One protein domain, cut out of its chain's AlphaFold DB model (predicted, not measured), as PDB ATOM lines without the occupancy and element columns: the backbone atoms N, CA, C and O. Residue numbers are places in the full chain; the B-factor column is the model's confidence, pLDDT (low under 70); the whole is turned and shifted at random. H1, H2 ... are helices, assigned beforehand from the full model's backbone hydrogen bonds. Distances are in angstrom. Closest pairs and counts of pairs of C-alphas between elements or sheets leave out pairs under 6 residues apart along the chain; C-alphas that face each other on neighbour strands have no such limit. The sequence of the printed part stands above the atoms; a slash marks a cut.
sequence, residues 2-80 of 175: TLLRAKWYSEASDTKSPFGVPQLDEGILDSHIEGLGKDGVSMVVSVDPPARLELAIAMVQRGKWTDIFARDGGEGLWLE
ATOM      1  N   THR A   2      43.634 -19.339  40.795       79.94
ATOM      2  CA  THR A   2      42.620 -18.704  41.650       79.94
ATOM      3  C   THR A   2      41.793 -19.753  42.373       79.94
ATOM      4  O   THR A   2      41.469 -20.786  41.789       79.94
ATOM      5  N   LEU A   3      41.426 -19.478  43.622       89.38
ATOM      6  CA  LEU A   3      40.613 -20.370  44.443       89.38
ATOM      7  C   LEU A   3      39.137 -20.031  44.226       89.38
ATOM      8  O   LEU A   3      38.592 -19.151  44.880       89.38
ATOM      9  N   LEU A   4      38.467 -20.708  43.291       89.44
ATOM     10  CA  LEU A   4      37.102 -20.342  42.872       89.44
ATOM     11  C   LEU A   4      36.039 -20.489  43.977       89.44
ATOM     12  O   LEU A   4      34.941 -19.950  43.844       89.44
ATOM     13  N   ARG A   5      36.353 -21.189  45.072       89.38
ATOM     14  CA  ARG A   5      35.507 -21.241  46.273       89.38
ATOM     15  C   ARG A   5      35.688 -20.033  47.196       89.38
ATOM     16  O   ARG A   5      34.822 -19.785  48.037       89.38
ATOM     17  N   ALA A   6      36.777 -19.276  47.055       92.25
ATOM     18  CA  ALA A   6      37.033 -18.087  47.856       92.25
ATOM     19  C   ALA A   6      35.972 -17.009  47.603       92.25
ATOM     20  O   ALA A   6      35.389 -16.909  46.519       92.25
ATOM     21  N   LYS A   7      35.749 -16.156  48.609       94.69
ATOM     22  CA  LYS A   7      34.663 -15.161  48.622       94.69
ATOM     23  C   LYS A   7      34.665 -14.233  47.416       94.69
ATOM     24  O   LYS A   7      33.601 -13.794  46.980       94.69
ATOM     25  N   TRP A   8      35.841 -13.933  46.859       95.25
ATOM     26  CA  TRP A   8      35.959 -13.125  45.645       95.25
ATOM     27  C   TRP A   8      35.186 -13.724  44.461       95.25
ATOM     28  O   TRP A   8      34.601 -12.978  43.683       95.25
ATOM     29  N   TYR A   9      35.069 -15.046  44.377       93.44
ATOM     30  CA  TYR A   9      34.407 -15.745  43.274       93.44
ATOM     31  C   TYR A   9      33.019 -16.293  43.631       93.44
ATOM     32  O   TYR A   9      32.178 -16.403  42.737       93.44
ATOM     33  N   SER A  10      32.774 -16.617  44.905       92.94
ATOM     34  CA  SER A  10      31.590 -17.367  45.357       92.94
ATOM     35  C   SER A  10      30.492 -16.535  46.029       92.94
ATOM     36  O   SER A  10      29.355 -16.986  46.124       92.94
ATOM     37  N   GLU A  11      30.788 -15.317  46.492       95.12
ATOM     38  CA  GLU A  11      29.804 -14.453  47.165       95.12
ATOM     39  C   GLU A  11      29.453 -13.241  46.288       95.12
ATOM     40  O   GLU A  11      30.334 -12.637  45.687       95.12
ATOM     41  N   ALA A  12      28.187 -12.839  46.195       94.56
ATOM     42  CA  ALA A  12      27.833 -11.587  45.520       94.56
ATOM     43  C   ALA A  12      28.286 -10.369  46.346       94.56
ATOM     44  O   ALA A  12      28.240 -10.400  47.576       94.56
ATOM     45  N   SER A  13      28.707  -9.283  45.692       94.88
ATOM     46  CA  SER A  13      29.012  -8.017  46.368       94.88
ATOM     47  C   SER A  13      28.932  -6.818  45.424       94.88
ATOM     48  O   SER A  13      29.503  -6.821  44.336       94.88
ATOM     49  N   ASP A  14      28.304  -5.754  45.915       93.81
ATOM     50  CA  ASP A  14      28.144  -4.446  45.272       93.81
ATOM     51  C   ASP A  14      29.429  -3.596  45.231       93.81
ATOM     52  O   ASP A  14      29.489  -2.585  44.528       93.81
ATOM     53  N   THR A  15      30.484  -4.011  45.934       94.81
ATOM     54  CA  THR A  15      31.778  -3.307  45.965       94.81
ATOM     55  C   THR A  15      32.855  -3.969  45.108       94.81
ATOM     56  O   THR A  15      33.916  -3.381  44.896       94.81
ATOM     57  N   LYS A  16      32.601  -5.168  44.568       95.69
ATOM     58  CA  LYS A  16      33.553  -5.857  43.688       95.69
ATOM     59  C   LYS A  16      33.717  -5.117  42.371       95.69
ATOM     60  O   LYS A  16      32.778  -4.994  41.591       95.69
ATOM     61  N   SER A  17      34.940  -4.693  42.097       96.31
ATOM     62  CA  SER A  17      35.261  -3.915  40.907       96.31
ATOM     63  C   SER A  17      36.487  -4.490  40.191       96.31
ATOM     64  O   SER A  17      37.558  -3.888  40.247       96.31
ATOM     65  N   PRO A  18      36.366  -5.672  39.549       96.00
ATOM     66  CA  PRO A  18      37.442  -6.224  38.731       96.00
ATOM     67  C   PRO A  18      37.904  -5.197  37.693       96.00
ATOM     68  O   PRO A  18      37.067  -4.633  36.989       96.00
ATOM     69  N   PHE A  19      39.209  -4.932  37.606       94.75
ATOM     70  CA  PHE A  19      39.776  -3.890  36.733       94.75
ATOM     71  C   PHE A  19      39.253  -2.465  37.004       94.75
ATOM     72  O   PHE A  19      39.312  -1.599  36.131       94.75
ATOM     73  N   GLY A  20      38.682  -2.205  38.185       95.19
ATOM     74  CA  GLY A  20      38.025  -0.929  38.485       95.19
ATOM     75  C   GLY A  20      36.702  -0.717  37.735       95.19
ATOM     76  O   GLY A  20      36.181   0.401  37.710       95.19
ATOM     77  N   VAL A  21      36.144  -1.763  37.116       95.44
ATOM     78  CA  VAL A  21      34.862  -1.685  36.409       95.44
ATOM     79  C   VAL A  21      33.720  -1.552  37.427       95.44
ATOM     80  O   VAL A  21      33.666  -2.337  38.381       95.44
ATOM     81  N   PRO A  22      32.809  -0.570  37.271       95.06
ATOM     82  CA  PRO A  22      31.633  -0.438  38.129       95.06
ATOM     83  C   PRO A  22      30.738  -1.684  38.109       95.06
ATOM     84  O   PRO A  22      30.909  -2.576  37.279       95.06
ATOM     85  N   GLN A  23      29.748  -1.735  39.001       95.75
ATOM     86  CA  GLN A  23      28.732  -2.791  38.960       95.75
ATOM     87  C   GLN A  23      28.056  -2.826  37.587       95.75
ATOM     88  O   GLN A  23      27.512  -1.817  37.130       95.75
ATOM     89  N   LEU A  24      28.135  -3.979  36.928       94.12
ATOM     90  CA  LEU A  24      27.505  -4.206  35.636       94.12
ATOM     91  C   LEU A  24      26.024  -4.532  35.817       94.12
ATOM     92  O   LEU A  24      25.605  -5.061  36.847       94.12
ATOM     93  N   ASP A  25      25.236  -4.232  34.785       88.69
ATOM     94  CA  ASP A  25      23.796  -4.472  34.792       88.69
ATOM     95  C   ASP A  25      23.455  -5.947  35.048       88.69
ATOM     96  O   ASP A  25      24.110  -6.861  34.528       88.69
ATOM     97  N   GLU A  26      22.398  -6.176  35.831       73.06
ATOM     98  CA  GLU A  26      21.936  -7.515  36.192       73.06
ATOM     99  C   GLU A  26      21.471  -8.325  34.963       73.06
ATOM    100  O   GLU A  26      21.682  -9.536  34.885       73.06
ATOM    101  N   GLY A  27      20.977  -7.677  33.914       84.50
ATOM    102  CA  GLY A  27      20.505  -8.353  32.711       84.50
ATOM    103  C   GLY A  27      21.603  -8.946  31.828       84.50
ATOM    104  O   GLY A  27      21.296  -9.832  31.033       84.50
ATOM    105  N   ILE A  28      22.869  -8.516  31.939       87.69
ATOM    106  CA  ILE A  28      23.937  -8.937  31.004       87.69
ATOM    107  C   ILE A  28      24.180 -10.453  31.044       87.69
ATOM    108  O   ILE A  28      24.217 -11.102  29.995       87.69
ATOM    109  N   LEU A  29      24.333 -11.027  32.241       84.00
ATOM    110  CA  LEU A  29      24.599 -12.460  32.393       84.00
ATOM    111  C   LEU A  29      23.380 -13.302  31.994       84.00
ATOM    112  O   LEU A  29      23.526 -14.266  31.244       84.00
ATOM    113  N   ASP A  30      22.186 -12.902  32.430       84.94
ATOM    114  CA  ASP A  30      20.945 -13.630  32.154       84.94
ATOM    115  C   ASP A  30      20.617 -13.605  30.658       84.94
ATOM    116  O   ASP A  30      20.375 -14.651  30.057       84.94
ATOM    117  N   SER A  31      20.749 -12.440  30.014       84.94
ATOM    118  CA  SER A  31      20.572 -12.295  28.562       84.94
ATOM    119  C   SER A  31      21.558 -13.160  27.780       84.94
ATOM    120  O   SER A  31      21.205 -13.722  26.740       84.94
ATOM    121  N   HIS A  32      22.800 -13.281  28.265       83.62
ATOM    122  CA  HIS A  32      23.788 -14.154  27.642       83.62
ATOM    123  C   HIS A  32      23.387 -15.627  27.761       83.62
ATOM    124  O   HIS A  32      23.392 -16.332  26.753       83.62
ATOM    125  N   ILE A  33      23.001 -16.079  28.959       80.88
ATOM    126  CA  ILE A  33      22.574 -17.461  29.219       80.88
ATOM    127  C   ILE A  33      21.333 -17.811  28.390       80.88
ATOM    128  O   ILE A  33      21.321 -18.838  27.717       80.88
ATOM    129  N   GLU A  34      20.326 -16.937  28.353       84.44
ATOM    130  CA  GLU A  34      19.128 -17.110  27.522       84.44
ATOM    131  C   GLU A  34      19.436 -17.127  26.017       84.44
ATOM    132  O   GLU A  34      18.637 -17.628  25.221       84.44
ATOM    133  N   GLY A  35      20.550 -16.524  25.600       80.31
ATOM    134  CA  GLY A  35      21.022 -16.503  24.219       80.31
ATOM    135  C   GLY A  35      21.710 -17.797  23.776       80.31
ATOM    136  O   GLY A  35      21.790 -18.057  22.571       80.31
ATOM    137  N   LEU A  36      22.200 -18.612  24.717       77.69
ATOM    138  CA  LEU A  36      22.928 -19.843  24.408       77.69
ATOM    139  C   LEU A  36      22.013 -20.866  23.722       77.69
ATOM    140  O   LEU A  36      20.898 -21.130  24.157       77.69
ATOM    141  N   GLY A  37      22.502 -21.465  22.634       68.38
ATOM    142  CA  GLY A  37      21.783 -22.521  21.911       68.38
ATOM    143  C   GLY A  37      20.631 -22.042  21.020       68.38
ATOM    144  O   GLY A  37      19.968 -22.880  20.416       68.38
ATOM    145  N   LYS A  38      20.398 -20.726  20.895       78.50
ATOM    146  CA  LYS A  38      19.472 -20.173  19.893       78.50
ATOM    147  C   LYS A  38      20.104 -20.218  18.496       78.50
ATOM    148  O   LYS A  38      21.272 -19.861  18.320       78.50
ATOM    149  N   ASP A  39      19.320 -20.644  17.505       66.62
ATOM    150  CA  ASP A  39      19.759 -20.789  16.114       66.62
ATOM    151  C   ASP A  39      20.397 -19.494  15.578       66.62
ATOM    152  O   ASP A  39      19.839 -18.404  15.703       66.62
ATOM    153  N   GLY A  40      21.578 -19.613  14.962       63.62
ATOM    154  CA  GLY A  40      22.293 -18.492  14.340       63.62
ATOM    155  C   GLY A  40      23.237 -17.704  15.258       63.62
ATOM    156  O   GLY A  40      23.971 -16.851  14.759       63.62
ATOM    157  N   VAL A  41      23.290 -18.002  16.562       64.69
ATOM    158  CA  VAL A  41      24.290 -17.419  17.472       64.69
ATOM    159  C   VAL A  41      25.577 -18.243  17.396       64.69
ATOM    160  O   VAL A  41      25.648 -19.367  17.891       64.69
ATOM    161  N   SER A  42      26.616 -17.701  16.756       65.94
ATOM    162  CA  SER A  42      27.934 -18.335  16.747       65.94
ATOM    163  C   SER A  42      28.586 -18.237  18.128       65.94
ATOM    164  O   SER A  42      28.470 -17.235  18.835       65.94
ATOM    165  N   MET A  43      29.301 -19.289  18.529       68.25
ATOM    166  CA  MET A  43      30.107 -19.249  19.744       68.25
ATOM    167  C   MET A  43      31.247 -18.240  19.544       68.25
ATOM    168  O   MET A  43      32.225 -18.524  18.860       68.25
ATOM    169  N   VAL A  44      31.118 -17.044  20.123       67.69
ATOM    170  CA  VAL A  44      32.138 -15.990  20.005       67.69
ATOM    171  C   VAL A  44      33.358 -16.360  20.846       67.69
ATOM    172  O   VAL A  44      33.255 -16.378  22.070       67.69
ATOM    173  N   VAL A  45      34.499 -16.634  20.222       66.50
ATOM    174  CA  VAL A  45      35.775 -16.873  20.913       66.50
ATOM    175  C   VAL A  45      36.766 -15.818  20.426       66.50
ATOM    176  O   VAL A  45      37.224 -15.881  19.292       66.50
ATOM    177  N   SER A  46      37.054 -14.818  21.261       74.12
ATOM    178  CA  SER A  46      38.085 -13.804  21.002       74.12
ATOM    179  C   SER A  46      38.800 -13.477  22.303       74.12
ATOM    180  O   SER A  46      38.144 -13.212  23.312       74.12
ATOM    181  N   VAL A  47      40.130 -13.518  22.259       68.00
ATOM    182  CA  VAL A  47      41.023 -13.189  23.377       68.00
ATOM    183  C   VAL A  47      41.498 -11.736  23.307       68.00
ATOM    184  O   VAL A  47      41.699 -11.138  24.357       68.00
ATOM    185  N   ASP A  48      41.609 -11.152  22.108       73.62
ATOM    186  CA  ASP A  48      42.028  -9.758  21.927       73.62
ATOM    187  C   ASP A  48      41.240  -9.058  20.788       73.62
ATOM    188  O   ASP A  48      41.432  -9.402  19.618       73.62
ATOM    189  N   PRO A  49      40.315  -8.125  21.108       74.69
ATOM    190  CA  PRO A  49      39.859  -7.814  22.462       74.69
ATOM    191  C   PRO A  49      39.087  -9.003  23.071       74.69
ATOM    192  O   PRO A  49      38.498  -9.811  22.333       74.69
ATOM    193  N   PRO A  50      39.054  -9.129  24.409       78.25
ATOM    194  CA  PRO A  50      38.374 -10.229  25.075       78.25
ATOM    195  C   PRO A  50      36.855 -10.051  24.972       78.25
ATOM    196  O   PRO A  50      36.234  -9.339  25.759       78.25
ATOM    197  N   ALA A  51      36.227 -10.737  24.013       79.88
ATOM    198  CA  ALA A  51      34.813 -10.538  23.666       79.88
ATOM    199  C   ALA A  51      33.811 -10.891  24.785       79.88
ATOM    200  O   ALA A  51      32.617 -10.656  24.634       79.88
ATOM    201  N   ARG A  52      34.273 -11.496  25.887       85.38
ATOM    202  CA  ARG A  52      33.444 -11.945  27.018       85.38
ATOM    203  C   ARG A  52      33.957 -11.465  28.374       85.38
ATOM    204  O   ARG A  52      33.550 -12.007  29.399       85.38
ATOM    205  N   LEU A  53      34.843 -10.466  28.397       88.69
ATOM    206  CA  LEU A  53      35.381  -9.943  29.653       88.69
ATOM    207  C   LEU A  53      34.267  -9.430  30.575       88.69
ATOM    208  O   LEU A  53      34.264  -9.753  31.757       88.69
ATOM    209  N   GLU A  54      33.274  -8.725  30.029       90.75
ATOM    210  CA  GLU A  54      32.122  -8.229  30.799       90.75
ATOM    211  C   GLU A  54      31.356  -9.355  31.502       90.75
ATOM    212  O   GLU A  54      30.935  -9.195  32.645       90.75
ATOM    213  N   LEU A  55      31.240 -10.529  30.870       90.31
ATOM    214  CA  LEU A  55      30.618 -11.697  31.493       90.31
ATOM    215  C   LEU A  55      31.462 -12.202  32.665       90.31
ATOM    216  O   LEU A  55      30.921 -12.456  33.735       90.31
ATOM    217  N   ALA A  56      32.784 -12.302  32.497       90.50
ATOM    218  CA  ALA A  56      33.694 -12.689  33.578       90.50
ATOM    219  C   ALA A  56      33.607 -11.740  34.782       90.50
ATOM    220  O   ALA A  56      33.521 -12.199  35.923       90.50
ATOM    221  N   ILE A  57      33.555 -10.433  34.523       94.06
ATOM    222  CA  ILE A  57      33.395  -9.394  35.546       94.06
ATOM    223  C   ILE A  57      32.041  -9.530  36.250       94.06
ATOM    224  O   ILE A  57      31.999  -9.604  37.480       94.06
ATOM    225  N   ALA A  58      30.945  -9.641  35.491       93.69
ATOM    226  CA  ALA A  58      29.603  -9.806  36.046       93.69
ATOM    227  C   ALA A  58      29.495 -11.074  36.912       93.69
ATOM    228  O   ALA A  58      28.853 -11.061  37.962       93.69
ATOM    229  N   MET A  59      30.165 -12.163  36.526       92.44
ATOM    230  CA  MET A  59      30.199 -13.394  37.320       92.44
ATOM    231  C   MET A  59      30.923 -13.215  38.659       92.44
ATOM    232  O   MET A  59      30.447 -13.736  39.666       92.44
ATOM    233  N   VAL A  60      32.030 -12.462  38.702       94.31
ATOM    234  CA  VAL A  60      32.722 -12.121  39.963       94.31
ATOM    235  C   VAL A  60      31.823 -11.273  40.864       94.31
ATOM    236  O   VAL A  60      31.642 -11.596  42.040       94.31
ATOM    237  N   GLN A  61      31.230 -10.211  40.309       95.19
ATOM    238  CA  GLN A  61      30.350  -9.288  41.038       95.19
ATOM    239  C   GLN A  61      29.172 -10.013  41.698       95.19
ATOM    240  O   GLN A  61      28.791  -9.700  42.825       95.19
ATOM    241  N   ARG A  62      28.646 -11.048  41.038       92.50
ATOM    242  CA  ARG A  62      27.480 -11.809  41.503       92.50
ATOM    243  C   ARG A  62      27.800 -13.108  42.236       92.50
ATOM    244  O   ARG A  62      26.870 -13.817  42.607       92.50
ATOM    245  N   GLY A  63      29.074 -13.446  42.423       92.81
ATOM    246  CA  GLY A  63      29.459 -14.699  43.079       92.81
ATOM    247  C   GLY A  63      29.049 -15.953  42.298       92.81
ATOM    248  O   GLY A  63      28.681 -16.957  42.891       92.81
ATOM    249  N   LYS A  64      29.034 -15.888  40.960       90.12
ATOM    250  CA  LYS A  64      28.471 -16.936  40.087       90.12
ATOM    251  C   LYS A  64      29.488 -17.936  39.549       90.12
ATOM    252  O   LYS A  64      29.112 -18.863  38.836       90.12
ATOM    253  N   TRP A  65      30.767 -17.791  39.890       87.56
ATOM    254  CA  TRP A  65      31.803 -18.704  39.401       87.56
ATOM    255  C   TRP A  65      31.606 -20.135  39.903       87.56
ATOM    256  O   TRP A  65      31.837 -21.077  39.149       87.56
ATOM    257  N   THR A  66      31.119 -20.322  41.129       87.19
ATOM    258  CA  THR A  66      30.865 -21.664  41.664       87.19
ATOM    259  C   THR A  66      29.730 -22.380  40.943       87.19
ATOM    260  O   THR A  66      29.824 -23.585  40.738       87.19
ATOM    261  N   ASP A  67      28.702 -21.650  40.500       82.50
ATOM    262  CA  ASP A  67      27.546 -22.218  39.793       82.50
ATOM    263  C   ASP A  67      27.956 -22.833  38.442       82.50
ATOM    264  O   ASP A  67      27.371 -23.819  38.007       82.50
ATOM    265  N   ILE A  68      28.987 -22.284  37.790       75.44
ATOM    266  CA  ILE A  68      29.493 -22.768  36.494       75.44
ATOM    267  C   ILE A  68      30.417 -23.976  36.652       75.44
ATOM    268  O   ILE A  68      30.431 -24.866  35.803       75.44
ATOM    269  N   PHE A  69      31.221 -23.992  37.715       76.31
ATOM    270  CA  PHE A  69      32.186 -25.064  37.973       76.31
ATOM    271  C   PHE A  69      31.582 -26.231  38.764       76.31
ATOM    272  O   PHE A  69      32.173 -27.317  38.811       76.31
ATOM    273  N   ALA A  70      30.389 -26.042  39.331       71.81
ATOM    274  CA  ALA A  70      29.532 -27.128  39.768       71.81
ATOM    275  C   ALA A  70      29.153 -27.986  38.551       71.81
ATOM    276  O   ALA A  70      28.558 -27.513  37.585       71.81
ATOM    277  N   ARG A  71      29.521 -29.270  38.577       63.06
ATOM    278  CA  ARG A  71      29.079 -30.218  37.552       63.06
ATOM    279  C   ARG A  71      27.637 -30.595  37.853       63.06
ATOM    280  O   ARG A  71      27.336 -30.992  38.977       63.06
ATOM    281  N   ASP A  72      26.764 -30.513  36.852       61.16
ATOM    282  CA  ASP A  72      25.400 -31.024  36.980       61.16
ATOM    283  C   ASP A  72      25.443 -32.512  37.371       61.16
ATOM    284  O   ASP A  72      25.954 -33.353  36.628       61.16
ATOM    285  N   GLY A  73      25.002 -32.815  38.596       56.94
ATOM    286  CA  GLY A  73      25.000 -34.163  39.165       56.94
ATOM    287  C   GLY A  73      26.364 -34.760  39.557       56.94
ATOM    288  O   GLY A  73      26.418 -35.970  39.775       56.94
ATOM    289  N   GLY A  74      27.452 -33.980  39.664       63.84
ATOM    290  CA  GLY A  74      28.786 -34.498  40.022       63.84
ATOM    291  C   GLY A  74      29.615 -33.597  40.946       63.84
ATOM    292  O   GLY A  74      29.257 -32.453  41.211       63.84
ATOM    293  N   GLU A  75      30.756 -34.109  41.422       66.06
ATOM    294  CA  GLU A  75      31.758 -33.302  42.135       66.06
ATOM    295  C   GLU A  75      32.355 -32.262  41.167       66.06
ATOM    296  O   GLU A  75      32.720 -32.589  40.032       66.06
ATOM    297  N   GLY A  76      32.367 -30.987  41.570       67.81
ATOM    298  CA  GLY A  76      32.851 -29.885  40.729       67.81
ATOM    299  C   GLY A  76      34.341 -30.000  40.382       67.81
ATOM    300  O   GLY A  76      35.087 -30.755  41.002       67.81
ATOM    301  N   LEU A  77      34.788 -29.261  39.364       72.88
ATOM    302  CA  LEU A  77      36.201 -29.243  38.958       72.88
ATOM    303  C   LEU A  77      36.972 -28.205  39.775       72.88
ATOM    304  O   LEU A  77      37.225 -27.093  39.314       72.88
ATOM    305  N   TRP A  78      37.325 -28.586  40.997       84.06
ATOM    306  CA  TRP A  78      38.044 -27.737  41.940       84.06
ATOM    307  C   TRP A  78      39.518 -28.107  41.940       84.06
ATOM    308  O   TRP A  78      39.868 -29.276  42.100       84.06
ATOM    309  N   LEU A  79      40.391 -27.124  41.725       81.50
ATOM    310  CA  LEU A  79      41.824 -27.388  41.617       81.50
ATOM    311  C   LEU A  79      42.364 -27.993  42.914       81.50
ATOM    312  O   LEU A  79      43.158 -28.928  42.855       81.50
ATOM    313  N   GLU A  80      41.898 -27.500  44.059       83.19
ATOM    314  CA  GLU A  80      42.247 -28.014  45.381       83.19
ATOM    315  C   GLU A  80      41.950 -29.516  45.524       83.19
ATOM    316  O   GLU A  80      42.854 -30.282  45.854       83.19
TER     317      GLU A  80
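This is residues 2 to 80 of the 175 residues of an uncharacterized protein of Monilinia fructicola (UniProt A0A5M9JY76). With little regular structure, four short helices sit among long loops: H3 bridges H2 near its start and H1 near its end, and H4 packs on H1. Residues 33 to 43, of which 33 to 35 belong to H2, and residues 45 to 51 stick out. The printed part has 79 residues, helices H1 to H4 in chain order and no named strand; it is all helix, though these hold only 27 residues. It is only just compact, close to loose, with radius of gyration of the C-alphas 13.7 A and spans of 37 by 34 by 24 A.

H3, residues 53 to 61, touches H2, residues 27 to 35, at a steep tilt of 62 degrees, opposite ways; the closest C-alphas, of Leu 29 and Leu 55, are 6.1 A apart. H3 touches H1, residues 7 to 10, closest at the C-alphas of Tyr 9 and Val 60, 5.2 A. H4, residues 65 to 69, touches H1, closest at the C-alphas of Tyr 9 and Trp 65, 5.5 A. H2 and H4 are apart. Every O i to N i+4 pair is within hydrogen-bond range in H2, H3 and H4; H1 is too short for one.

H2 is 11.8 A long and H3 12.5 A; H1 begins at C-alpha 7 (34.663, -15.161, 48.622) and H4 ends at C-alpha 69 (32.186, -25.064, 37.973).

The C-alphas of Gly 40 and Glu 80, the two farthest apart, are 38.1 A apart. The printed part has no cut; the links H1 to H2 and H2 to H3 are long. Confidence is under 70 at residues 37, 39 to 45, 47 and 71 to 76.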